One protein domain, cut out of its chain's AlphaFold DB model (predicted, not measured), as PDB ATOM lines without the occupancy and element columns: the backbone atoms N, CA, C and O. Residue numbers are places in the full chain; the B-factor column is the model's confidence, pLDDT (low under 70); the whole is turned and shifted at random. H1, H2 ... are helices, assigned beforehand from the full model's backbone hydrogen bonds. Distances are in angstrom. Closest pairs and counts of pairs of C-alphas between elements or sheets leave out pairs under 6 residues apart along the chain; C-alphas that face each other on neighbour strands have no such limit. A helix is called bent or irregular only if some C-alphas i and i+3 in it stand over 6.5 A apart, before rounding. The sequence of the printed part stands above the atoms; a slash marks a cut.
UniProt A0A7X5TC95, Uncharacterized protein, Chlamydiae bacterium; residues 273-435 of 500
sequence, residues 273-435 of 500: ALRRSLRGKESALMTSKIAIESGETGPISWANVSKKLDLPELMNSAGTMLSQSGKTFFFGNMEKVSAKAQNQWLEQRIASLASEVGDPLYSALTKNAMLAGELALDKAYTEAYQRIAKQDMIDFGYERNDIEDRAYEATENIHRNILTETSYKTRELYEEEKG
ATOM      1  N   ALA A 273     222.390 172.465 219.279       86.75
ATOM      2  CA  ALA A 273     223.629 173.019 218.740       86.75
ATOM      3  C   ALA A 273     224.854 172.280 219.300       86.75
ATOM      4  O   ALA A 273     225.722 171.849 218.532       86.75
ATOM      5  N   LEU A 274     224.877 172.037 220.615       86.50
ATOM      6  CA  LEU A 274     225.937 171.289 221.283       86.50
ATOM      7  C   LEU A 274     226.046 169.864 220.731       86.50
ATOM      8  O   LEU A 274     227.121 169.447 220.294       86.50
ATOM      9  N   ARG A 275     224.917 169.154 220.633       89.12
ATOM     10  CA  ARG A 275     224.841 167.795 220.082       89.12
ATOM     11  C   ARG A 275     225.343 167.717 218.638       89.12
ATOM     12  O   ARG A 275     226.020 166.754 218.282       89.12
ATOM     13  N   ARG A 276     225.041 168.709 217.793       85.06
ATOM     14  CA  ARG A 276     225.584 168.771 216.421       85.06
ATOM     15  C   ARG A 276     227.095 168.998 216.428       85.06
ATOM     16  O   ARG A 276     227.797 168.401 215.615       85.06
ATOM     17  N   SER A 277     227.593 169.818 217.353       82.88
ATOM     18  CA  SER A 277     229.026 170.106 217.470       82.88
ATOM     19  C   SER A 277     229.849 168.905 217.956       82.88
ATOM     20  O   SER A 277     230.992 168.763 217.523       82.88
ATOM     21  N   LEU A 278     229.267 168.003 218.766       86.88
ATOM     22  CA  LEU A 278     229.947 166.812 219.300       86.88
ATOM     23  C   LEU A 278     230.609 165.971 218.205       86.88
ATOM     24  O   LEU A 278     231.770 165.600 218.339       86.88
ATOM     25  N   ARG A 279     229.920 165.736 217.082       78.00
ATOM     26  CA  ARG A 279     230.482 164.962 215.962       78.00
ATOM     27  C   ARG A 279     231.717 165.638 215.354       78.00
ATOM     28  O   ARG A 279     232.669 164.965 214.972       78.00
ATOM     29  N   GLY A 280     231.710 166.969 215.277       74.06
ATOM     30  CA  GLY A 280     232.869 167.747 214.839       74.06
ATOM     31  C   GLY A 280     234.046 167.609 215.806       74.06
ATOM     32  O   GLY A 280     235.173 167.400 215.366       74.06
ATOM     33  N   LYS A 281     233.771 167.637 217.117       78.25
ATOM     34  CA  LYS A 281     234.769 167.435 218.184       78.25
ATOM     35  C   LYS A 281     235.379 166.037 218.147       78.25
ATOM     36  O   LYS A 281     236.594 165.900 218.233       78.25
ATOM     37  N   GLU A 282     234.555 165.010 217.958       78.44
ATOM     38  CA  GLU A 282     235.006 163.623 217.800       78.44
ATOM     39  C   GLU A 282     235.915 163.458 216.584       78.44
ATOM     40  O   GLU A 282     236.995 162.881 216.699       78.44
ATOM     41  N   SER A 283     235.509 164.015 215.439       69.69
ATOM     42  CA  SER A 283     236.330 163.993 214.227       69.69
ATOM     43  C   SER A 283     237.655 164.722 214.444       69.69
ATOM     44  O   SER A 283     238.697 164.186 214.083       69.69
ATOM     45  N   ALA A 284     237.641 165.906 215.062       67.12
ATOM     46  CA  ALA A 284     238.854 166.670 215.347       67.12
ATOM     47  C   ALA A 284     239.800 165.918 216.296       67.12
ATOM     48  O   ALA A 284     241.006 165.860 216.051       67.12
ATOM     49  N   LEU A 285     239.260 165.287 217.346       77.19
ATOM     50  CA  LEU A 285     240.037 164.465 218.273       77.19
ATOM     51  C   LEU A 285     240.647 163.246 217.568       77.19
ATOM     52  O   LEU A 285     241.817 162.940 217.786       77.19
ATOM     53  N   MET A 286     239.881 162.569 216.708       71.19
ATOM     54  CA  MET A 286     240.359 161.424 215.928       71.19
ATOM     55  C   MET A 286     241.460 161.830 214.944       71.19
ATOM     56  O   MET A 286     242.518 161.208 214.932       71.19
ATOM     57  N   THR A 287     241.259 162.905 214.178       67.69
ATOM     58  CA  THR A 287     242.282 163.456 213.276       67.69
ATOM     59  C   THR A 287     243.543 163.849 214.043       67.69
ATOM     60  O   THR A 287     244.648 163.558 213.594       67.69
ATOM     61  N   SER A 288     243.392 164.448 215.228       71.50
ATOM     62  CA  SER A 288     244.525 164.785 216.093       71.50
ATOM     63  C   SER A 288     245.292 163.547 216.561       71.50
ATOM     64  O   SER A 288     246.519 163.567 216.520       71.50
ATOM     65  N   LYS A 289     244.605 162.466 216.952       76.50
ATOM     66  CA  LYS A 289     245.261 161.202 217.332       76.50
ATOM     67  C   LYS A 289     246.039 160.598 216.168       76.50
ATOM     68  O   LYS A 289     247.209 160.287 216.340       76.50
ATOM     69  N   ILE A 290     245.426 160.525 214.986       69.12
ATOM     70  CA  ILE A 290     246.073 159.995 213.778       69.12
ATOM     71  C   ILE A 290     247.334 160.797 213.442       69.12
ATOM     72  O   ILE A 290     248.363 160.199 213.160       69.12
ATOM     73  N   ALA A 291     247.283 162.131 213.518       65.62
ATOM     74  CA  ALA A 291     248.444 162.979 213.243       65.62
ATOM     75  C   ALA A 291     249.588 162.791 214.260       65.62
ATOM     76  O   ALA A 291     250.762 162.861 213.902       65.62
ATOM     77  N   ILE A 292     249.255 162.555 215.534       73.12
ATOM     78  CA  ILE A 292     250.238 162.232 216.579       73.12
ATOM     79  C   ILE A 292     250.862 160.857 216.304       73.12
ATOM     80  O   ILE A 292     252.085 160.735 216.296       73.12
ATOM     81  N   GLU A 293     250.035 159.844 216.040       76.25
ATOM     82  CA  GLU A 293     250.463 158.465 215.769       76.25
ATOM     83  C   GLU A 293     251.293 158.346 214.484       76.25
ATOM     84  O   GLU A 293     252.252 157.577 214.440       76.25
ATOM     85  N   SER A 294     250.972 159.130 213.450       66.00
ATOM     86  CA  SER A 294     251.711 159.150 212.184       66.00
ATOM     87  C   SER A 294     253.025 159.935 212.245       66.00
ATOM     88  O   SER A 294     253.769 159.958 211.264       66.00
ATOM     89  N   GLY A 295     253.332 160.585 213.375       62.12
ATOM     90  CA  GLY A 295     254.530 161.410 213.517       62.12
ATOM     91  C   GLY A 295     254.472 162.724 212.730       62.12
ATOM     92  O   GLY A 295     255.488 163.403 212.596       62.12
ATOM     93  N   GLU A 296     253.295 163.148 212.261       61.56
ATOM     94  CA  GLU A 296     253.072 164.459 211.623       61.56
ATOM     95  C   GLU A 296     253.050 165.625 212.629       61.56
ATOM     96  O   GLU A 296     252.521 166.706 212.365       61.56
ATOM     97  N   THR A 297     253.662 165.423 213.793       58.59
ATOM     98  CA  THR A 297     253.738 166.380 214.894       58.59
ATOM     99  C   THR A 297     255.206 166.713 215.158       58.59
ATOM    100  O   THR A 297     255.997 165.866 215.567       58.59
ATOM    101  N   GLY A 298     255.618 167.951 214.864       46.81
ATOM    102  CA  GLY A 298     256.987 168.411 215.092       46.81
ATOM    103  C   GLY A 298     257.518 169.477 214.118       46.81
ATOM    104  O   GLY A 298     256.897 169.793 213.097       46.81
ATOM    105  N   PRO A 299     258.727 170.011 214.387       38.56
ATOM    106  CA  PRO A 299     259.415 170.972 213.514       38.56
ATOM    107  C   PRO A 299     259.846 170.380 212.158       38.56
ATOM    108  O   PRO A 299     260.126 171.137 211.230       38.56
ATOM    109  N   ILE A 300     259.860 169.046 212.039       40.97
ATOM    110  CA  ILE A 300     260.062 168.271 210.802       40.97
ATOM    111  C   ILE A 300     258.762 167.514 210.465       40.97
ATOM    112  O   ILE A 300     258.778 166.348 210.095       40.97
ATOM    113  N   SER A 301     257.597 168.138 210.650       52.44
ATOM    114  CA  SER A 301     256.375 167.602 210.049       52.44
ATOM    115  C   SER A 301     256.468 167.746 208.530       52.44
ATOM    116  O   SER A 301     257.049 168.717 208.042       52.44
ATOM    117  N   TRP A 302     255.883 166.826 207.762       46.66
ATOM    118  CA  TRP A 302     255.864 166.926 206.297       46.66
ATOM    119  C   TRP A 302     255.276 168.256 205.808       46.66
ATOM    120  O   TRP A 302     255.761 168.805 204.827       46.66
ATOM    121  N   ALA A 303     254.357 168.859 206.570       50.91
ATOM    122  CA  ALA A 303     253.858 170.213 206.336       50.91
ATOM    123  C   ALA A 303     254.909 171.321 206.593       50.91
ATOM    124  O   ALA A 303     255.002 172.274 205.820       50.91
ATOM    125  N   ASN A 304     255.728 171.216 207.646       47.50
ATOM    126  CA  ASN A 304     256.826 172.158 207.915       47.50
ATOM    127  C   ASN A 304     258.002 171.975 206.942       47.50
ATOM    128  O   ASN A 304     258.624 172.959 206.543       47.50
ATOM    129  N   VAL A 305     258.281 170.736 206.532       43.94
ATOM    130  CA  VAL A 305     259.263 170.388 205.495       43.94
ATOM    131  C   VAL A 305     258.797 170.905 204.135       43.94
ATOM    132  O   VAL A 305     259.549 171.611 203.475       43.94
ATOM    133  N   SER A 306     257.535 170.664 203.772       47.91
ATOM    134  CA  SER A 306     256.879 171.212 202.579       47.91
ATOM    135  C   SER A 306     257.004 172.732 202.509       47.91
ATOM    136  O   SER A 306     257.451 173.273 201.503       47.91
ATOM    137  N   LYS A 307     256.691 173.422 203.612       49.53
ATOM    138  CA  LYS A 307     256.733 174.886 203.690       49.53
ATOM    139  C   LYS A 307     258.154 175.459 203.680       49.53
ATOM    140  O   LYS A 307     258.349 176.571 203.202       49.53
ATOM    141  N   LYS A 308     259.145 174.744 204.226       49.41
ATOM    142  CA  LYS A 308     260.557 175.171 204.203       49.41
ATOM    143  C   LYS A 308     261.264 174.859 202.885       49.41
ATOM    144  O   LYS A 308     262.220 175.553 202.559       49.41
ATOM    145  N   LEU A 309     260.828 173.822 202.175       45.41
ATOM    146  CA  LEU A 309     261.408 173.391 200.901       45.41
ATOM    147  C   LEU A 309     260.599 173.855 199.679       45.41
ATOM    148  O   LEU A 309     261.012 173.573 198.563       45.41
ATOM    149  N   ASP A 310     259.483 174.559 199.891       47.97
ATOM    150  CA  ASP A 310     258.520 174.982 198.860       47.97
ATOM    151  C   ASP A 310     258.037 173.819 197.972       47.97
ATOM    152  O   ASP A 310     257.919 173.920 196.755       47.97
ATOM    153  N   LEU A 311     257.783 172.670 198.608       45.50
ATOM    154  CA  LEU A 311     257.314 171.439 197.967       45.50
ATOM    155  C   LEU A 311     255.855 171.182 198.368       45.50
ATOM    156  O   LEU A 311     255.614 170.418 199.311       45.50
ATOM    157  N   PRO A 312     254.863 171.817 197.711       53.44
ATOM    158  CA  PRO A 312     253.449 171.747 198.101       53.44
ATOM    159  C   PRO A 312     252.871 170.324 198.050       53.44
ATOM    160  O   PRO A 312     251.904 170.026 198.742       53.44
ATOM    161  N   GLU A 313     253.507 169.423 197.301       45.22
ATOM    162  CA  GLU A 313     253.179 167.994 197.200       45.22
ATOM    163  C   GLU A 313     253.330 167.241 198.536       45.22
ATOM    164  O   GLU A 313     252.721 166.192 198.732       45.22
ATOM    165  N   LEU A 314     254.114 167.792 199.473       41.84
ATOM    166  CA  LEU A 314     254.312 167.259 200.824       41.84
ATOM    167  C   LEU A 314     253.309 167.836 201.849       41.84
ATOM    168  O   LEU A 314     253.281 167.385 202.998       41.84
ATOM    169  N   MET A 315     252.463 168.805 201.459       48.84
ATOM    170  CA  MET A 315     251.310 169.232 202.260       48.84
ATOM    171  C   MET A 315     250.178 168.226 202.068       48.84
ATOM    172  O   MET A 315     249.296 168.406 201.226       48.84
ATOM    173  N   ASN A 316     250.159 167.156 202.857       54.50
ATOM    174  CA  ASN A 316     248.957 166.335 202.878       54.50
ATOM    175  C   ASN A 316     247.779 167.136 203.481       54.50
ATOM    176  O   ASN A 316     247.935 168.088 204.262       54.50
ATOM    177  N   SER A 317     246.562 166.771 203.080       48.12
ATOM    178  CA  SER A 317     245.334 167.416 203.553       48.12
ATOM    179  C   SER A 317     245.162 167.297 205.074       48.12
ATOM    180  O   SER A 317     244.564 168.183 205.681       48.12
ATOM    181  N   ALA A 318     245.741 166.268 205.700       45.69
ATOM    182  CA  ALA A 318     245.650 165.994 207.131       45.69
ATOM    183  C   ALA A 318     246.397 167.026 207.999       45.69
ATOM    184  O   ALA A 318     245.798 167.592 208.913       45.69
ATOM    185  N   GLY A 319     247.657 167.350 207.690       46.22
ATOM    186  CA  GLY A 319     248.454 168.324 208.449       46.22
ATOM    187  C   GLY A 319     247.961 169.767 208.292       46.22
ATOM    188  O   GLY A 319     247.947 170.548 209.251       46.22
ATOM    189  N   THR A 320     247.472 170.114 207.097       50.22
ATOM    190  CA  THR A 320     246.854 171.425 206.832       50.22
ATOM    191  C   THR A 320     245.518 171.550 207.562       50.22
ATOM    192  O   THR A 320     245.277 172.555 208.238       50.22
ATOM    193  N   MET A 321     244.689 170.499 207.527       48.75
ATOM    194  CA  MET A 321     243.458 170.447 208.313       48.75
ATOM    195  C   MET A 321     243.737 170.504 209.813       48.75
ATOM    196  O   MET A 321     243.029 171.238 210.489       48.75
ATOM    197  N   LEU A 322     244.757 169.833 210.355       49.41
ATOM    198  CA  LEU A 322     245.105 169.892 211.784       49.41
ATOM    199  C   LEU A 322     245.481 171.314 212.235       49.41
ATOM    200  O   LEU A 322     244.971 171.799 213.241       49.41
ATOM    201  N   SER A 323     246.323 172.012 211.469       51.59
ATOM    202  CA  SER A 323     246.748 173.388 211.775       51.59
ATOM    203  C   SER A 323     245.586 174.387 211.717       51.59
ATOM    204  O   SER A 323     245.506 175.315 212.525       51.59
ATOM    205  N   GLN A 324     244.656 174.196 210.779       49.44
ATOM    206  CA  GLN A 324     243.548 175.123 210.541       49.44
ATOM    207  C   GLN A 324     242.331 174.812 211.430       49.44
ATOM    208  O   GLN A 324     241.783 175.710 212.073       49.44
ATOM    209  N   SER A 325     241.948 173.539 211.560       47.41
ATOM    210  CA  SER A 325     240.905 173.089 212.495       47.41
ATOM    211  C   SER A 325     241.348 173.255 213.951       47.41
ATOM    212  O   SER A 325     240.607 173.816 214.753       47.41
ATOM    213  N   GLY A 326     242.592 172.905 214.279       47.91
ATOM    214  CA  GLY A 326     243.169 173.024 215.617       47.91
ATOM    215  C   GLY A 326     243.463 174.452 216.073       47.91
ATOM    216  O   GLY A 326     243.822 174.636 217.225       47.91
ATOM    217  N   LYS A 327     243.310 175.477 215.229       50.88
ATOM    218  CA  LYS A 327     243.330 176.886 215.666       50.88
ATOM    219  C   LYS A 327     241.920 177.434 215.810       50.88
ATOM    220  O   LYS A 327     241.544 177.921 216.871       50.88
ATOM    221  N   THR A 328     241.122 177.309 214.756       49.47
ATOM    222  CA  THR A 328     239.784 177.912 214.695       49.47
ATOM    223  C   THR A 328     238.805 177.231 215.654       49.47
ATOM    224  O   THR A 328     237.983 177.890 216.281       49.47
ATOM    225  N   PHE A 329     238.924 175.911 215.813       50.44
ATOM    226  CA  PHE A 329     238.063 175.127 216.694       50.44
ATOM    227  C   PHE A 329     238.579 175.097 218.141       50.44
ATOM    228  O   PHE A 329     237.787 175.132 219.079       50.44
ATOM    229  N   PHE A 330     239.900 175.065 218.330       51.47
ATOM    230  CA  PHE A 330     240.532 174.988 219.649       51.47
ATOM    231  C   PHE A 330     240.387 176.299 220.429       51.47
ATOM    232  O   PHE A 330     239.849 176.285 221.528       51.47
ATOM    233  N   PHE A 331     240.772 177.452 219.865       54.66
ATOM    234  CA  PHE A 331     240.709 178.719 220.611       54.66
ATOM    235  C   PHE A 331     239.276 179.191 220.859       54.66
ATOM    236  O   PHE A 331     238.987 179.698 221.938       54.66
ATOM    237  N   GLY A 332     238.360 178.954 219.913       53.50
ATOM    238  CA  GLY A 332     236.951 179.326 220.069       53.50
ATOM    239  C   GLY A 332     236.195 178.518 221.132       53.50
ATOM    240  O   GLY A 332     235.200 179.005 221.668       53.50
ATOM    241  N   ASN A 333     236.645 177.301 221.459       51.50
ATOM    242  CA  ASN A 333     235.974 176.455 222.451       51.50
ATOM    243  C   ASN A 333     236.740 176.301 223.776       51.50
ATOM    244  O   ASN A 333     236.107 176.177 224.825       51.50
ATOM    245  N   MET A 334     238.071 176.403 223.779       53.97
ATOM    246  CA  MET A 334     238.882 176.309 225.001       53.97
ATOM    247  C   MET A 334     238.661 177.480 225.964       53.97
ATOM    248  O   MET A 334     238.727 177.290 227.179       53.97
ATOM    249  N   GLU A 335     238.312 178.656 225.438       52.38
ATOM    250  CA  GLU A 335     237.889 179.826 226.223       52.38
ATOM    251  C   GLU A 335     236.677 179.477 227.123       52.38
ATOM    252  O   GLU A 335     236.575 179.947 228.254       52.38
ATOM    253  N   LYS A 336     235.805 178.548 226.692       54.84
ATOM    254  CA  LYS A 336     234.648 178.078 227.479       54.84
ATOM    255  C   LYS A 336     235.030 177.086 228.581       54.84
ATOM    256  O   LYS A 336     234.409 177.093 229.642       54.84
ATOM    257  N   VAL A 337     236.032 176.237 228.341       48.88
ATOM    258  CA  VAL A 337     236.558 175.297 229.349       48.88
ATOM    259  C   VAL A 337     237.294 176.062 230.448       48.88
ATOM    260  O   VAL A 337     237.098 175.768 231.623       48.88
ATOM    261  N   SER A 338     238.072 177.086 230.084       49.31
ATOM    262  CA  SER A 338     238.726 177.996 231.034       49.31
ATOM    263  C   SER A 338     237.701 178.735 231.902       49.31
ATOM    264  O   SER A 338     237.744 178.616 233.128       49.31
ATOM    265  N   ALA A 339     236.720 179.389 231.268       53.16
ATOM    266  CA  ALA A 339     235.717 180.196 231.960       53.16
ATOM    267  C   ALA A 339     234.894 179.382 232.974       53.16
ATOM    268  O   ALA A 339     234.478 179.911 234.003       53.16
ATOM    269  N   LYS A 340     234.682 178.084 232.711       51.19
ATOM    270  CA  LYS A 340     233.971 177.168 233.618       51.19
ATOM    271  C   LYS A 340     234.871 176.517 234.677       51.19
ATOM    272  O   LYS A 340     234.362 176.111 235.717       51.19
ATOM    273  N   ALA A 341     236.179 176.398 234.443       48.53
ATOM    274  CA  ALA A 341     237.082 175.651 235.321       48.53
ATOM    275  C   ALA A 341     237.685 176.467 236.474       48.53
ATOM    276  O   ALA A 341     238.251 175.862 237.383       48.53
ATOM    277  N   GLN A 342     237.632 177.808 236.428       58.06
ATOM    278  CA  GLN A 342     238.347 178.707 237.360       58.06
ATOM    279  C   GLN A 342     239.828 178.321 237.573       58.06
ATOM    280  O   GLN A 342     240.441 178.648 238.591       58.06
ATOM    281  N   ASN A 343     240.424 177.592 236.623       63.78
ATOM    282  CA  ASN A 343     241.788 177.104 236.720       63.78
ATOM    283  C   ASN A 343     242.703 178.069 235.967       63.78
ATOM    284  O   ASN A 343     242.948 177.914 234.769       63.78
ATOM    285  N   GLN A 344     243.229 179.048 236.703       69.62
ATOM    286  CA  GLN A 344     244.112 180.092 236.176       69.62
ATOM    287  C   GLN A 344     245.354 179.531 235.465       69.62
ATOM    288  O   GLN A 344     245.887 180.154 234.549       69.62
ATOM    289  N   TRP A 345     245.829 178.347 235.857       76.00
ATOM    290  CA  TRP A 345     246.955 177.709 235.178       76.00
ATOM    291  C   TRP A 345     246.566 177.185 233.790       76.00
ATOM    292  O   TRP A 345     247.308 177.379 232.825       76.00
ATOM    293  N   LEU A 346     245.392 176.556 233.672       65.38
ATOM    294  CA  LEU A 346     244.891 176.051 232.394       65.38
ATOM    295  C   LEU A 346     244.664 177.210 231.406       65.38
ATOM    296  O   LEU A 346     245.022 177.101 230.237       65.38
ATOM    297  N   GLU A 347     244.167 178.342 231.906       61.00
ATOM    298  CA  GLU A 347     244.022 179.605 231.167       61.00
ATOM    299  C   GLU A 347     245.340 180.131 230.605       61.00
ATOM    300  O   GLU A 347     245.463 180.367 229.401       61.00
ATOM    301  N   GLN A 348     246.353 180.264 231.466       67.00
ATOM    302  CA  GLN A 348     247.688 180.702 231.056       67.00
ATOM    303  C   GLN A 348     248.298 179.748 230.025       67.00
ATOM    304  O   GLN A 348     248.939 180.193 229.069       67.00
ATOM    305  N   ARG A 349     248.066 178.436 230.176       68.25
ATOM    306  CA  ARG A 349     248.556 177.444 229.218       68.25
ATOM    307  C   ARG A 349     247.863 177.576 227.862       68.25
ATOM    308  O   ARG A 349     248.573 177.609 226.859       68.25
ATOM    309  N   ILE A 350     246.536 177.730 227.813       62.66
ATOM    310  CA  ILE A 350     245.789 177.972 226.560       62.66
ATOM    311  C   ILE A 350     246.337 179.203 225.835       62.66
ATOM    312  O   ILE A 350     246.620 179.130 224.639       62.66
ATOM    313  N   ALA A 351     246.538 180.304 226.564       61.19
ATOM    314  CA  ALA A 351     247.079 181.536 225.999       61.19
ATOM    315  C   ALA A 351     248.492 181.333 225.423       61.19
ATOM    316  O   ALA A 351     248.778 181.797 224.322       61.19
ATOM    317  N   SER A 352     249.357 180.582 226.118       59.22
ATOM    318  CA  SER A 352     250.720 180.295 225.639       59.22
ATOM    319  C   SER A 352     250.759 179.411 224.384       59.22
ATOM    320  O   SER A 352     251.627 179.586 223.533       59.22
ATOM    321  N   LEU A 353     249.789 178.504 224.220       58.03
ATOM    322  CA  LEU A 353     249.699 177.614 223.056       58.03
ATOM    323  C   LEU A 353     249.201 178.336 221.787       58.03
ATOM    324  O   LEU A 353     249.311 177.786 220.691       58.03
ATOM    325  N   ALA A 354     248.666 179.559 221.904       52.06
ATOM    326  CA  ALA A 354     248.165 180.345 220.773       52.06
ATOM    327  C   ALA A 354     249.253 180.819 219.805       52.06
ATOM    328  O   ALA A 354     249.006 180.913 218.598       52.06
ATOM    329  N   SER A 355     250.459 181.073 220.309       50.06
ATOM    330  CA  SER A 355     251.589 181.563 219.513       50.06
ATOM    331  C   SER A 355     252.415 180.463 218.840       50.06
ATOM    332  O   SER A 355     253.196 180.757 217.936       50.06
ATOM    333  N   GLU A 356     252.257 179.199 219.238       51.75
ATOM    334  CA  GLU A 356     253.071 178.091 218.727       51.75
ATOM    335  C   GLU A 356     252.467 177.527 217.429       51.75
ATOM    336  O   GLU A 356     251.569 176.687 217.420       51.75
ATOM    337  N   VAL A 357     252.929 178.042 216.284       37.91
ATOM    338  CA  VAL A 357     252.529 177.564 214.951       37.91
ATOM    339  C   VAL A 357     253.508 176.495 214.463       37.91
ATOM    340  O   VAL A 357     254.671 176.801 214.219       37.91
ATOM    341  N   GLY A 358     253.015 175.269 214.255       49.78
ATOM    342  CA  GLY A 358     253.812 174.120 213.797       49.78
ATOM    343  C   GLY A 358     254.173 173.176 214.944       49.78
ATOM    344  O   GLY A 358     255.351 172.953 215.204       49.78
ATOM    345  N   ASP A 359     253.144 172.684 215.637       55.03
ATOM    346  CA  ASP A 359     253.216 172.101 216.979       55.03
ATOM    347  C   ASP A 359     254.329 171.051 217.163       55.03
ATOM    348  O   ASP A 359     254.338 170.033 216.464       55.03
ATOM    349  N   PRO A 360     255.226 171.236 218.151       64.38
ATOM    350  CA  PRO A 360     256.003 170.145 218.733       64.38
ATOM    351  C   PRO A 360     255.068 169.026 219.223       64.38
ATOM    352  O   PRO A 360     253.948 169.306 219.650       64.38
ATOM    353  N   LEU A 361     255.533 167.770 219.231       73.31
ATOM    354  CA  LEU A 361     254.764 166.598 219.686       73.31
ATOM    355  C   LEU A 361     253.996 166.846 221.001       73.31
ATOM    356  O   LEU A 361     252.808 166.548 221.091       73.31
ATOM    357  N   TYR A 362     254.636 167.460 221.999       70.94
ATOM    358  CA  TYR A 362     254.009 167.749 223.293       70.94
ATOM    359  C   TYR A 362     252.913 168.821 223.238       70.94
ATOM    360  O   TYR A 362     251.932 168.714 223.976       70.94
ATOM    361  N   SER A 363     253.011 169.811 222.344       67.44
ATOM    362  CA  SER A 363     251.910 170.756 222.097       67.44
ATOM    363  C   SER A 363     250.715 170.018 221.487       67.44
ATOM    364  O   SER A 363     249.593 170.155 221.975       67.44
ATOM    365  N   ALA A 364     250.948 169.142 220.502       70.81
ATOM    366  CA  ALA A 364     249.890 168.333 219.896       70.81
ATOM    367  C   ALA A 364     249.220 167.386 220.911       70.81
ATOM    368  O   ALA A 364     247.991 167.341 220.991       70.81
ATOM    369  N   LEU A 365     250.008 166.694 221.743       78.06
ATOM    370  CA  LEU A 365     249.504 165.863 222.846       78.06
ATOM    371  C   LEU A 365     248.702 166.691 223.858       78.06
ATOM    372  O   LEU A 365     247.647 166.253 224.321       78.06
ATOM    373  N   THR A 366     249.164 167.905 224.175       76.00
ATOM    374  CA  THR A 366     248.462 168.812 225.090       76.00
ATOM    375  C   THR A 366     247.110 169.219 224.511       76.00
ATOM    376  O   THR A 366     246.092 169.095 225.191       76.00
ATOM    377  N   LYS A 367     247.071 169.627 223.236       74.81
ATOM    378  CA  LYS A 367     245.825 169.961 222.532       74.81
ATOM    379  C   LYS A 367     244.865 168.774 222.496       74.81
ATOM    380  O   LYS A 367     243.675 168.947 222.748       74.81
ATOM    381  N   ASN A 368     245.378 167.568 222.249       81.31
ATOM    382  CA  ASN A 368     244.582 166.342 222.250       81.31
ATOM    383  C   ASN A 368     243.935 166.075 223.617       81.31
ATOM    384  O   ASN A 368     242.733 165.826 223.683       81.31
ATOM    385  N   ALA A 369     244.706 166.193 224.704       80.25
ATOM    386  CA  ALA A 369     244.200 166.015 226.063       80.25
ATOM    387  C   ALA A 369     243.080 167.015 226.389       80.25
ATOM    388  O   ALA A 369     242.056 166.641 226.957       80.25
ATOM    389  N   MET A 370     243.240 168.275 225.979       79.62
ATOM    390  CA  MET A 370     242.237 169.306 226.230       79.62
ATOM    391  C   MET A 370     240.966 169.119 225.387       79.62
ATOM    392  O   MET A 370     239.865 169.226 225.926       79.62
ATOM    393  N   LEU A 371     241.103 168.760 224.103       81.69
ATOM    394  CA  LEU A 371     239.971 168.406 223.237       81.69
ATOM    395  C   LEU A 371     239.203 167.190 223.769       81.69
ATOM    396  O   LEU A 371     237.975 167.160 223.708       81.69
ATOM    397  N   ALA A 372     239.911 166.191 224.306       84.50
ATOM    398  CA  ALA A 372     239.292 165.023 224.923       84.50
ATOM    399  C   ALA A 372     238.486 165.402 226.176       84.50
ATOM    400  O   ALA A 372     237.351 164.946 226.325       84.50
ATOM    401  N   GLY A 373     239.040 166.263 227.035       84.56
ATOM    402  CA  GLY A 373     238.341 166.790 228.208       84.56
ATOM    403  C   GLY A 373     237.079 167.568 227.834       84.56
ATOM    404  O   GLY A 373     236.008 167.315 228.374       84.56
ATOM    405  N   GLU A 374     237.176 168.465 226.853       84.50
ATOM    406  CA  GLU A 374     236.035 169.237 226.352       84.50
ATOM    407  C   GLU A 374     234.930 168.339 225.780       84.50
ATOM    408  O   GLU A 374     233.757 168.487 226.126       84.50
ATOM    409  N   LEU A 375     235.303 167.367 224.944       88.62
ATOM    410  CA  LEU A 375     234.359 166.402 224.392       88.62
ATOM    411  C   LEU A 375     233.645 165.616 225.502       88.62
ATOM    412  O   LEU A 375     232.442 165.379 225.405       88.62
ATOM    413  N   ALA A 376     234.372 165.211 226.545       90.38
ATOM    414  CA  ALA A 376     233.801 164.488 227.675       90.38
ATOM    415  C   ALA A 376     232.820 165.353 228.486       90.38
ATOM    416  O   ALA A 376     231.763 164.853 228.872       90.38
ATOM    417  N   LEU A 377     233.125 166.642 228.699       89.06
ATOM    418  CA  LEU A 377     232.218 167.588 229.366       89.06
ATOM    419  C   LEU A 377     230.898 167.722 228.606       89.06
ATOM    420  O   LEU A 377     229.821 167.565 229.181       89.06
ATOM    421  N   ASP A 378     230.981 167.955 227.298       91.06
ATOM    422  CA  ASP A 378     229.791 168.138 226.477       91.06
ATOM    423  C   ASP A 378     228.958 166.859 226.386       91.06
ATOM    424  O   ASP A 378     227.730 166.924 226.451       91.06
ATOM    425  N   LYS A 379     229.603 165.687 226.284       93.44
ATOM    426  CA  LYS A 379     228.902 164.396 226.326       93.44
ATOM    427  C   LYS A 379     228.141 164.231 227.635       93.44
ATOM    428  O   LYS A 379     226.930 164.026 227.583       93.44
ATOM    429  N   ALA A 380     228.811 164.423 228.772       92.69
ATOM    430  CA  ALA A 380     228.186 164.319 230.088       92.69
ATOM    431  C   ALA A 380     226.972 165.253 230.218       92.69
ATOM    432  O   ALA A 380     225.899 164.818 230.640       92.69
ATOM    433  N   TYR A 381     227.108 166.513 229.790       93.25
ATOM    434  CA  TYR A 381     225.997 167.465 229.781       93.25
ATOM    435  C   TYR A 381     224.849 167.010 228.872       93.25
ATOM    436  O   TYR A 381     223.693 166.994 229.298       93.25
ATOM    437  N   THR A 382     225.136 166.595 227.632       94.38
ATOM    438  CA  THR A 382     224.079 166.151 226.706       94.38
ATOM    439  C   THR A 382     223.345 164.904 227.196       94.38
ATOM    440  O   THR A 382     222.129 164.810 227.019       94.38
ATOM    441  N   GLU A 383     224.041 163.967 227.837       94.94
ATOM    442  CA  GLU A 383     223.439 162.773 228.438       94.94
ATOM    443  C   GLU A 383     222.537 163.140 229.623       94.94
ATOM    444  O   GLU A 383     221.395 162.673 229.704       94.94
ATOM    445  N   ALA A 384     223.002 164.028 230.509       94.50
ATOM    446  CA  ALA A 384     222.210 164.511 231.636       94.50
ATOM    447  C   ALA A 384     220.955 165.263 231.177       94.50
ATOM    448  O   ALA A 384     219.862 164.957 231.659       94.50
ATOM    449  N   TYR A 385     221.093 166.168 230.200       96.44
ATOM    450  CA  TYR A 385     219.969 166.900 229.616       96.44
ATOM    451  C   TYR A 385     218.924 165.940 229.037       96.44
ATOM    452  O   TYR A 385     217.748 166.040 229.368       96.44
ATOM    453  N   GLN A 386     219.333 164.967 228.211       96.50
ATOM    454  CA  GLN A 386     218.401 164.001 227.611       96.50
ATOM    455  C   GLN A 386     217.657 163.179 228.661       96.50
ATOM    456  O   GLN A 386     216.455 162.942 228.524       96.50
ATOM    457  N   ARG A 387     218.363 162.744 229.711       96.94
ATOM    458  CA  ARG A 387     217.767 161.982 230.809       96.94
ATOM    459  C   ARG A 387     216.710 162.804 231.547       96.94
ATOM    460  O   ARG A 387     215.618 162.295 231.777       96.94
ATOM    461  N   ILE A 388     217.015 164.061 231.876       96.12
ATOM    462  CA  ILE A 388     216.089 164.956 232.585       96.12
ATOM    463  C   ILE A 388     214.909 165.338 231.686       96.12
ATOM    464  O   ILE A 388     213.770 165.247 232.125       96.12
ATOM    465  N   ALA A 389     215.153 165.658 230.411       95.12
ATOM    466  CA  ALA A 389     214.097 165.944 229.437       95.12
ATOM    467  C   ALA A 389     213.119 164.770 229.314       95.12
ATOM    468  O   ALA A 389     211.905 164.954 229.308       95.12
ATOM    469  N   LYS A 390     213.647 163.542 229.243       96.56
ATOM    470  CA  LYS A 390     212.826 162.331 229.183       96.56
ATOM    471  C   LYS A 390     212.008 162.142 230.461       96.56
ATOM    472  O   LYS A 390     210.846 161.767 230.360       96.56
ATOM    473  N   GLN A 391     212.600 162.402 231.626       95.50
ATOM    474  CA  GLN A 391     211.904 162.312 232.909       95.50
ATOM    475  C   GLN A 391     210.768 163.341 233.002       95.50
ATOM    476  O   GLN A 391     209.641 162.974 233.306       95.50
ATOM    477  N   ASP A 392     211.023 164.594 232.625       95.25
ATOM    478  CA  ASP A 392     210.010 165.654 232.612       95.25
ATOM    479  C   ASP A 392     208.837 165.330 231.672       95.25
ATOM    480  O   ASP A 392     207.671 165.542 232.006       95.25
ATOM    481  N   MET A 393     209.133 164.764 230.499       93.31
ATOM    482  CA  MET A 393     208.098 164.321 229.564       93.31
ATOM    483  C   MET A 393     207.235 163.184 230.131       93.31
ATOM    484  O   MET A 393     206.062 163.105 229.774       93.31
ATOM    485  N   ILE A 394     207.788 162.319 230.987       94.25
ATOM    486  CA  ILE A 394     207.045 161.237 231.652       94.25
ATOM    487  C   ILE A 394     206.199 161.791 232.805       94.25
ATOM    488  O   ILE A 394     205.025 161.444 232.911       94.25
ATOM    489  N   ASP A 395     206.775 162.663 233.633       92.12
ATOM    490  CA  ASP A 395     206.141 163.136 234.869       92.12
ATOM    491  C   ASP A 395     205.116 164.253 234.625       92.12
ATOM    492  O   ASP A 395     204.076 164.301 235.281       92.12
ATOM    493  N   PHE A 396     205.395 165.148 233.672       90.38
ATOM    494  CA  PHE A 396     204.605 166.364 233.434       90.38
ATOM    495  C   PHE A 396     204.031 166.450 232.014       90.38
ATOM    496  O   PHE A 396     203.125 167.240 231.760       90.38
ATOM    497  N   GLY A 397     204.535 165.662 231.060       89.75
ATOM    498  CA  GLY A 397     204.128 165.751 229.650       89.75
ATOM    499  C   GLY A 397     204.739 166.933 228.883       89.75
ATOM    500  O   GLY A 397     204.358 167.182 227.735       89.75
ATOM    501  N   TYR A 398     205.675 167.667 229.490       90.50
ATOM    502  CA  TYR A 398     206.445 168.750 228.870       90.50
ATOM    503  C   TYR A 398     207.804 168.926 229.557       90.50
ATOM    504  O   TYR A 398     207.941 168.649 230.742       90.50
ATOM    505  N   GLU A 399     208.800 169.427 228.819       91.56
ATOM    506  CA  GLU A 399     210.107 169.820 229.367       91.56
ATOM    507  C   GLU A 399     209.952 171.091 230.222       91.56
ATOM    508  O   GLU A 399     209.338 172.071 229.778       91.56
ATOM    509  N   ARG A 400     210.495 171.096 231.446       92.19
ATOM    510  CA  ARG A 400     210.422 172.272 232.327       92.19
ATOM    511  C   ARG A 400     211.483 173.310 231.957       92.19
ATOM    512  O   ARG A 400     212.547 173.003 231.438       92.19
ATOM    513  N   ASN A 401     211.189 174.564 232.283       91.19
ATOM    514  CA  ASN A 401     212.053 175.726 232.020       91.19
ATOM    515  C   ASN A 401     213.428 175.627 232.719       91.19
ATOM    516  O   ASN A 401     214.431 176.062 232.179       91.19
ATOM    517  N   ASP A 402     213.488 175.010 233.899       92.88
ATOM    518  CA  ASP A 402     214.707 174.862 234.711       92.88
ATOM    519  C   ASP A 402     215.572 173.648 234.317       92.88
ATOM    520  O   ASP A 402     216.408 173.188 235.095       92.88
ATOM    521  N   ILE A 403     215.340 173.067 233.136       93.50
ATOM    522  CA  ILE A 403     216.021 171.843 232.699       93.50
ATOM    523  C   ILE A 403     217.535 172.021 232.564       93.50
ATOM    524  O   ILE A 403     218.289 171.101 232.872       93.50
ATOM    525  N   GLU A 404     217.981 173.197 232.132       91.12
ATOM    526  CA  GLU A 404     219.399 173.511 231.967       91.12
ATOM    527  C   GLU A 404     220.135 173.535 233.308       91.12
ATOM    528  O   GLU A 404     221.153 172.858 233.459       91.12
ATOM    529  N   ASP A 405     219.581 174.230 234.303       92.31
ATOM    530  CA  ASP A 405     220.157 174.301 235.649       92.31
ATOM    531  C   ASP A 405     220.245 172.905 236.276       92.31
ATOM    532  O   ASP A 405     221.298 172.509 236.780       92.31
ATOM    533  N   ARG A 406     219.177 172.106 236.153       93.75
ATOM    534  CA  ARG A 406     219.168 170.715 236.633       93.75
ATOM    535  C   ARG A 406     220.160 169.829 235.882       93.75
ATOM    536  O   ARG A 406     220.745 168.929 236.484       93.75
ATOM    537  N   ALA A 407     220.363 170.056 234.584       93.12
ATOM    538  CA  ALA A 407     221.366 169.332 233.808       93.12
ATOM    539  C   ALA A 407     222.789 169.674 234.268       93.12
ATOM    540  O   ALA A 407     223.597 168.759 234.421       93.12
ATOM    541  N   TYR A 408     223.080 170.946 234.555       91.06
ATOM    542  CA  TYR A 408     224.374 171.362 235.101       91.06
ATOM    543  C   TYR A 408     224.625 170.834 236.514       91.06
ATOM    544  O   TYR A 408     225.719 170.340 236.792       91.06
ATOM    545  N   GLU A 409     223.623 170.891 237.390       92.06
ATOM    546  CA  GLU A 409     223.717 170.339 238.746       92.06
ATOM    547  C   GLU A 409     223.981 168.827 238.698       92.06
ATOM    548  O   GLU A 409     224.877 168.312 239.371       92.06
ATOM    549  N   ALA A 410     223.280 168.111 237.813       92.56
ATOM    550  CA  ALA A 410     223.466 166.676 237.627       92.56
ATOM    551  C   ALA A 410     224.870 166.295 237.120       92.56
ATOM    552  O   ALA A 410     225.299 165.159 237.346       92.56
ATOM    553  N   THR A 411     225.585 167.200 236.442       92.38
ATOM    554  CA  THR A 411     226.935 166.936 235.924       92.38
ATOM    555  C   THR A 411     228.054 167.598 236.710       92.38
ATOM    556  O   THR A 411     229.212 167.368 236.370       92.38
ATOM    557  N   GLU A 412     227.779 168.350 237.778       89.50
ATOM    558  CA  GLU A 412     228.797 169.154 238.468       89.50
ATOM    559  C   GLU A 412     230.014 168.322 238.918       89.50
ATOM    560  O   GLU A 412     231.167 168.662 238.635       89.50
ATOM    561  N   ASN A 413     229.766 167.176 239.558       86.31
ATOM    562  CA  ASN A 413     230.830 166.273 240.008       86.31
ATOM    563  C   ASN A 413     231.600 165.653 238.833       86.31
ATOM    564  O   ASN A 413     232.825 165.529 238.885       86.31
ATOM    565  N   ILE A 414     230.895 165.300 237.755       88.25
ATOM    566  CA  ILE A 414     231.496 164.739 236.540       88.25
ATOM    567  C   ILE A 414     232.383 165.794 235.872       88.25
ATOM    568  O   ILE A 414     233.534 165.512 235.540       88.25
ATOM    569  N   HIS A 415     231.894 167.031 235.753       86.25
ATOM    570  CA  HIS A 415     232.650 168.162 235.227       86.25
ATOM    571  C   HIS A 415     233.927 168.399 236.028       86.25
ATOM    572  O   HIS A 415     235.009 168.512 235.448       86.25
ATOM    573  N   ARG A 416     233.826 168.423 237.360       85.88
ATOM    574  CA  ARG A 416     234.980 168.620 238.243       85.88
ATOM    575  C   ARG A 416     236.035 167.528 238.058       85.88
ATOM    576  O   ARG A 416     237.226 167.843 238.008       85.88
ATOM    577  N   ASN A 417     235.612 166.273 237.913       86.00
ATOM    578  CA  ASN A 417     236.518 165.146 237.683       86.00
ATOM    579  C   ASN A 417     237.210 165.244 236.320       86.00
ATOM    580  O   ASN A 417     238.437 165.200 236.263       86.00
ATOM    581  N   ILE A 418     236.454 165.484 235.244       85.25
ATOM    582  CA  ILE A 418     237.008 165.630 233.889       85.25
ATOM    583  C   ILE A 418     238.014 166.785 233.830       85.25
ATOM    584  O   ILE A 418     239.114 166.632 233.296       85.25
ATOM    585  N   LEU A 419     237.673 167.940 234.411       84.31
ATOM    586  CA  LEU A 419     238.564 169.102 234.454       84.31
ATOM    587  C   LEU A 419     239.838 168.823 235.250       84.31
ATOM    588  O   LEU A 419     240.924 169.252 234.853       84.31
ATOM    589  N   THR A 420     239.713 168.099 236.358       84.75
ATOM    590  CA  THR A 420     240.845 167.677 237.183       84.75
ATOM    591  C   THR A 420     241.787 166.762 236.405       84.75
ATOM    592  O   THR A 420     242.990 167.025 236.364       84.75
ATOM    593  N   GLU A 421     241.253 165.719 235.767       86.12
ATOM    594  CA  GLU A 421     242.028 164.764 234.967       86.12
ATOM    595  C   GLU A 421     242.702 165.443 233.773       86.12
ATOM    596  O   GLU A 421     243.900 165.262 233.548       86.12
ATOM    597  N   THR A 422     241.961 166.297 233.065       82.69
ATOM    598  CA  THR A 422     242.479 167.075 231.933       82.69
ATOM    599  C   THR A 422     243.613 167.987 232.387       82.69
ATOM    600  O   THR A 422     244.706 167.936 231.828       82.69
ATOM    601  N   SER A 423     243.404 168.761 233.458       83.56
ATOM    602  CA  SER A 423     244.428 169.661 234.006       83.56
ATOM    603  C   SER A 423     245.677 168.899 234.453       83.56
ATOM    604  O   SER A 423     246.796 169.366 234.239       83.56
ATOM    605  N   TYR A 424     245.497 167.722 235.063       89.19
ATOM    606  CA  TYR A 424     246.600 166.867 235.485       89.19
ATOM    607  C   TYR A 424     247.401 166.395 234.268       89.19
ATOM    608  O   TYR A 424     248.622 166.556 234.242       89.19
ATOM    609  N   LYS A 425     246.722 165.883 233.232       86.56
ATOM    610  CA  LYS A 425     247.387 165.365 232.032       86.56
ATOM    611  C   LYS A 425     248.111 166.460 231.254       86.56
ATOM    612  O   LYS A 425     249.248 166.263 230.835       86.56
ATOM    613  N   THR A 426     247.497 167.633 231.103       83.69
ATOM    614  CA  THR A 426     248.133 168.804 230.483       83.69
ATOM    615  C   THR A 426     249.399 169.208 231.246       83.69
ATOM    616  O   THR A 426     250.393 169.589 230.628       83.69
ATOM    617  N   ARG A 427     249.395 169.126 232.585       87.75
ATOM    618  CA  ARG A 427     250.563 169.491 233.397       87.75
ATOM    619  C   ARG A 427     251.674 168.452 233.287       87.75
ATOM    620  O   ARG A 427     252.833 168.834 233.176       87.75
ATOM    621  N   GLU A 428     251.317 167.174 233.285       88.12
ATOM    622  CA  GLU A 428     252.251 166.066 233.066       88.12
ATOM    623  C   GLU A 428     252.976 166.217 231.722       88.12
ATOM    624  O   GLU A 428     254.202 166.236 231.693       88.12
ATOM    625  N   LEU A 429     252.238 166.467 230.636       83.94
ATOM    626  CA  LEU A 429     252.813 166.692 229.305       83.94
ATOM    627  C   LEU A 429     253.723 167.929 229.245       83.94
ATOM    628  O   LEU A 429     254.755 167.906 228.583       83.94
ATOM    629  N   TYR A 430     253.357 169.009 229.941       85.62
ATOM    630  CA  TYR A 430     254.203 170.203 230.045       85.62
ATOM    631  C   TYR A 430     255.526 169.906 230.762       85.62
ATOM    632  O   TYR A 430     256.577 170.414 230.384       85.62
ATOM    633  N   GLU A 431     255.488 169.100 231.816       87.06
ATOM    634  CA  GLU A 431     256.688 168.717 232.554       87.06
ATOM    635  C   GLU A 431     257.590 167.790 231.739       87.06
ATOM    636  O   GLU A 431     258.801 167.998 231.718       87.06
ATOM    637  N   GLU A 432     257.004 166.836 231.014       84.44
ATOM    638  CA  GLU A 432     257.720 165.989 230.052       84.44
ATOM    639  C   GLU A 432     258.386 166.824 228.943       84.44
ATOM    640  O   GLU A 432     259.543 166.583 228.604       84.44
ATOM    641  N   GLU A 433     257.702 167.856 228.434       82.19
ATOM    642  CA  GLU A 433     258.247 168.795 227.442       82.19
ATOM    643  C   GLU A 433     259.494 169.536 227.963       82.19
ATOM    644  O   GLU A 433     260.448 169.755 227.214       82.19
ATOM    645  N   LYS A 434     259.499 169.938 229.241       83.56
ATOM    646  CA  LYS A 434     260.622 170.667 229.861       83.56
ATOM    647  C   LYS A 434     261.756 169.755 230.338       83.56
ATOM    648  O   LYS A 434     262.903 170.203 230.401       83.56
ATOM    649  N   GLY A 435     261.444 168.501 230.654       85.81
ATOM    650  CA  GLY A 435     262.388 167.479 231.099       85.81
ATOM    651  C   GLY A 435     262.765 167.553 232.584       85.81
ATOM    652  O   GLY A 435     262.614 168.576 233.257       85.81
TER     653      GLY A 435
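What this domain is: This is residues 273 to 435 of the 500 residues of an uncharacterized protein of Chlamydiae bacterium (UniProt A0A7X5TC95). Three helices lie side by side in a layer: the long H5 in the middle, H1 along one side of it and the arm H6b of the bent helix H6 along the other. The kinked helix H3 crosses over one face of this layer, with H4 folded back from its end; the short H2 lies at one end of the long axis, and toward the other end the arm H6a crosses H5. The printed part has 163 residues with six named helices, H1 to H6 in chain order, no named strand, and is all helix. It is only just loose, close to compact, with a radius of gyration of the C-alphas of 18.6 A, and only just elongated, spanning 66 by 33 by 22 A.

Where its parts are: H5, residues 361 to 395, is the longest helix, 51.1 A from C-alpha 361 at (254.764, 166.598, 219.686) to C-alpha 395 at (206.141, 163.136, 234.869). H6, residues 403 to 434, was assigned as one helix by its hydrogen bonds but is bent, with C-alphas 410 and 413 standing 7.7 A apart. Its arms are H6a, residues 403 to 410, and H6b, residues 413 to 434, 31.8 A long. H1, residues 273 to 293, is 30.7 A long and begins at C-alpha 273 (223.629, 173.019, 218.740). H3, residues 317 to 341, is 33.8 A long, with a kink of 40 degrees near residue 330. H2 is residues 302 to 309 and H4 residues 344 to 353.

How they stand to each other: H5 and H6b touch at a shallow tilt of 4 degrees, opposite ways, closest at the C-alphas of Thr 366 and Thr 426, 5.4 A. H1 touches H5 at a shallow tilt of 28 degrees, opposite ways, closest at the C-alphas of Lys 281 and Leu 375, 6.3 A. H1 and H6b are apart. H6a touches residues 381 to 389 of H5 at a steep tilt of 60 degrees; the closest C-alphas, of Tyr 385 and Ala 407, are 5.0 A apart. H3 is the hub, touching four helices. Its residues 330 to 337 touch H5 at a steep tilt of 59 degrees, with the closest C-alphas, of Val 337 and Glu 374, 6.8 A apart. Its residues 318 to 326 touch H1 at a steep tilt of 55 degrees, closest at the C-alphas of Ser 288 and Leu 322, 6.7 A. H3 and H4 form a helical hairpin, closest at the C-alphas of Ser 338 and Glu 347, 5.5 A. H2 and H3 only just touch, with 3 pairs of C-alphas within 8 A, the closest those of Ala 303 and Gly 319, 6.1 A. Every O i to N i+4 pair is within hydrogen-bond range in H2, H4, H5, H6a and H6b; in H1 it is 15 of 17 and in H3 16 of 21.

The domain as a whole: The C-alphas farthest apart, of Leu 309 and Phe 396, are 65.8 A apart. The printed part has no cut; the link from H3 to H4 is tight, the other links are short. Mean pLDDT of the printed part is 72.0, with 72 residues under 70, among them residues 294 to 344 and 346 to 360.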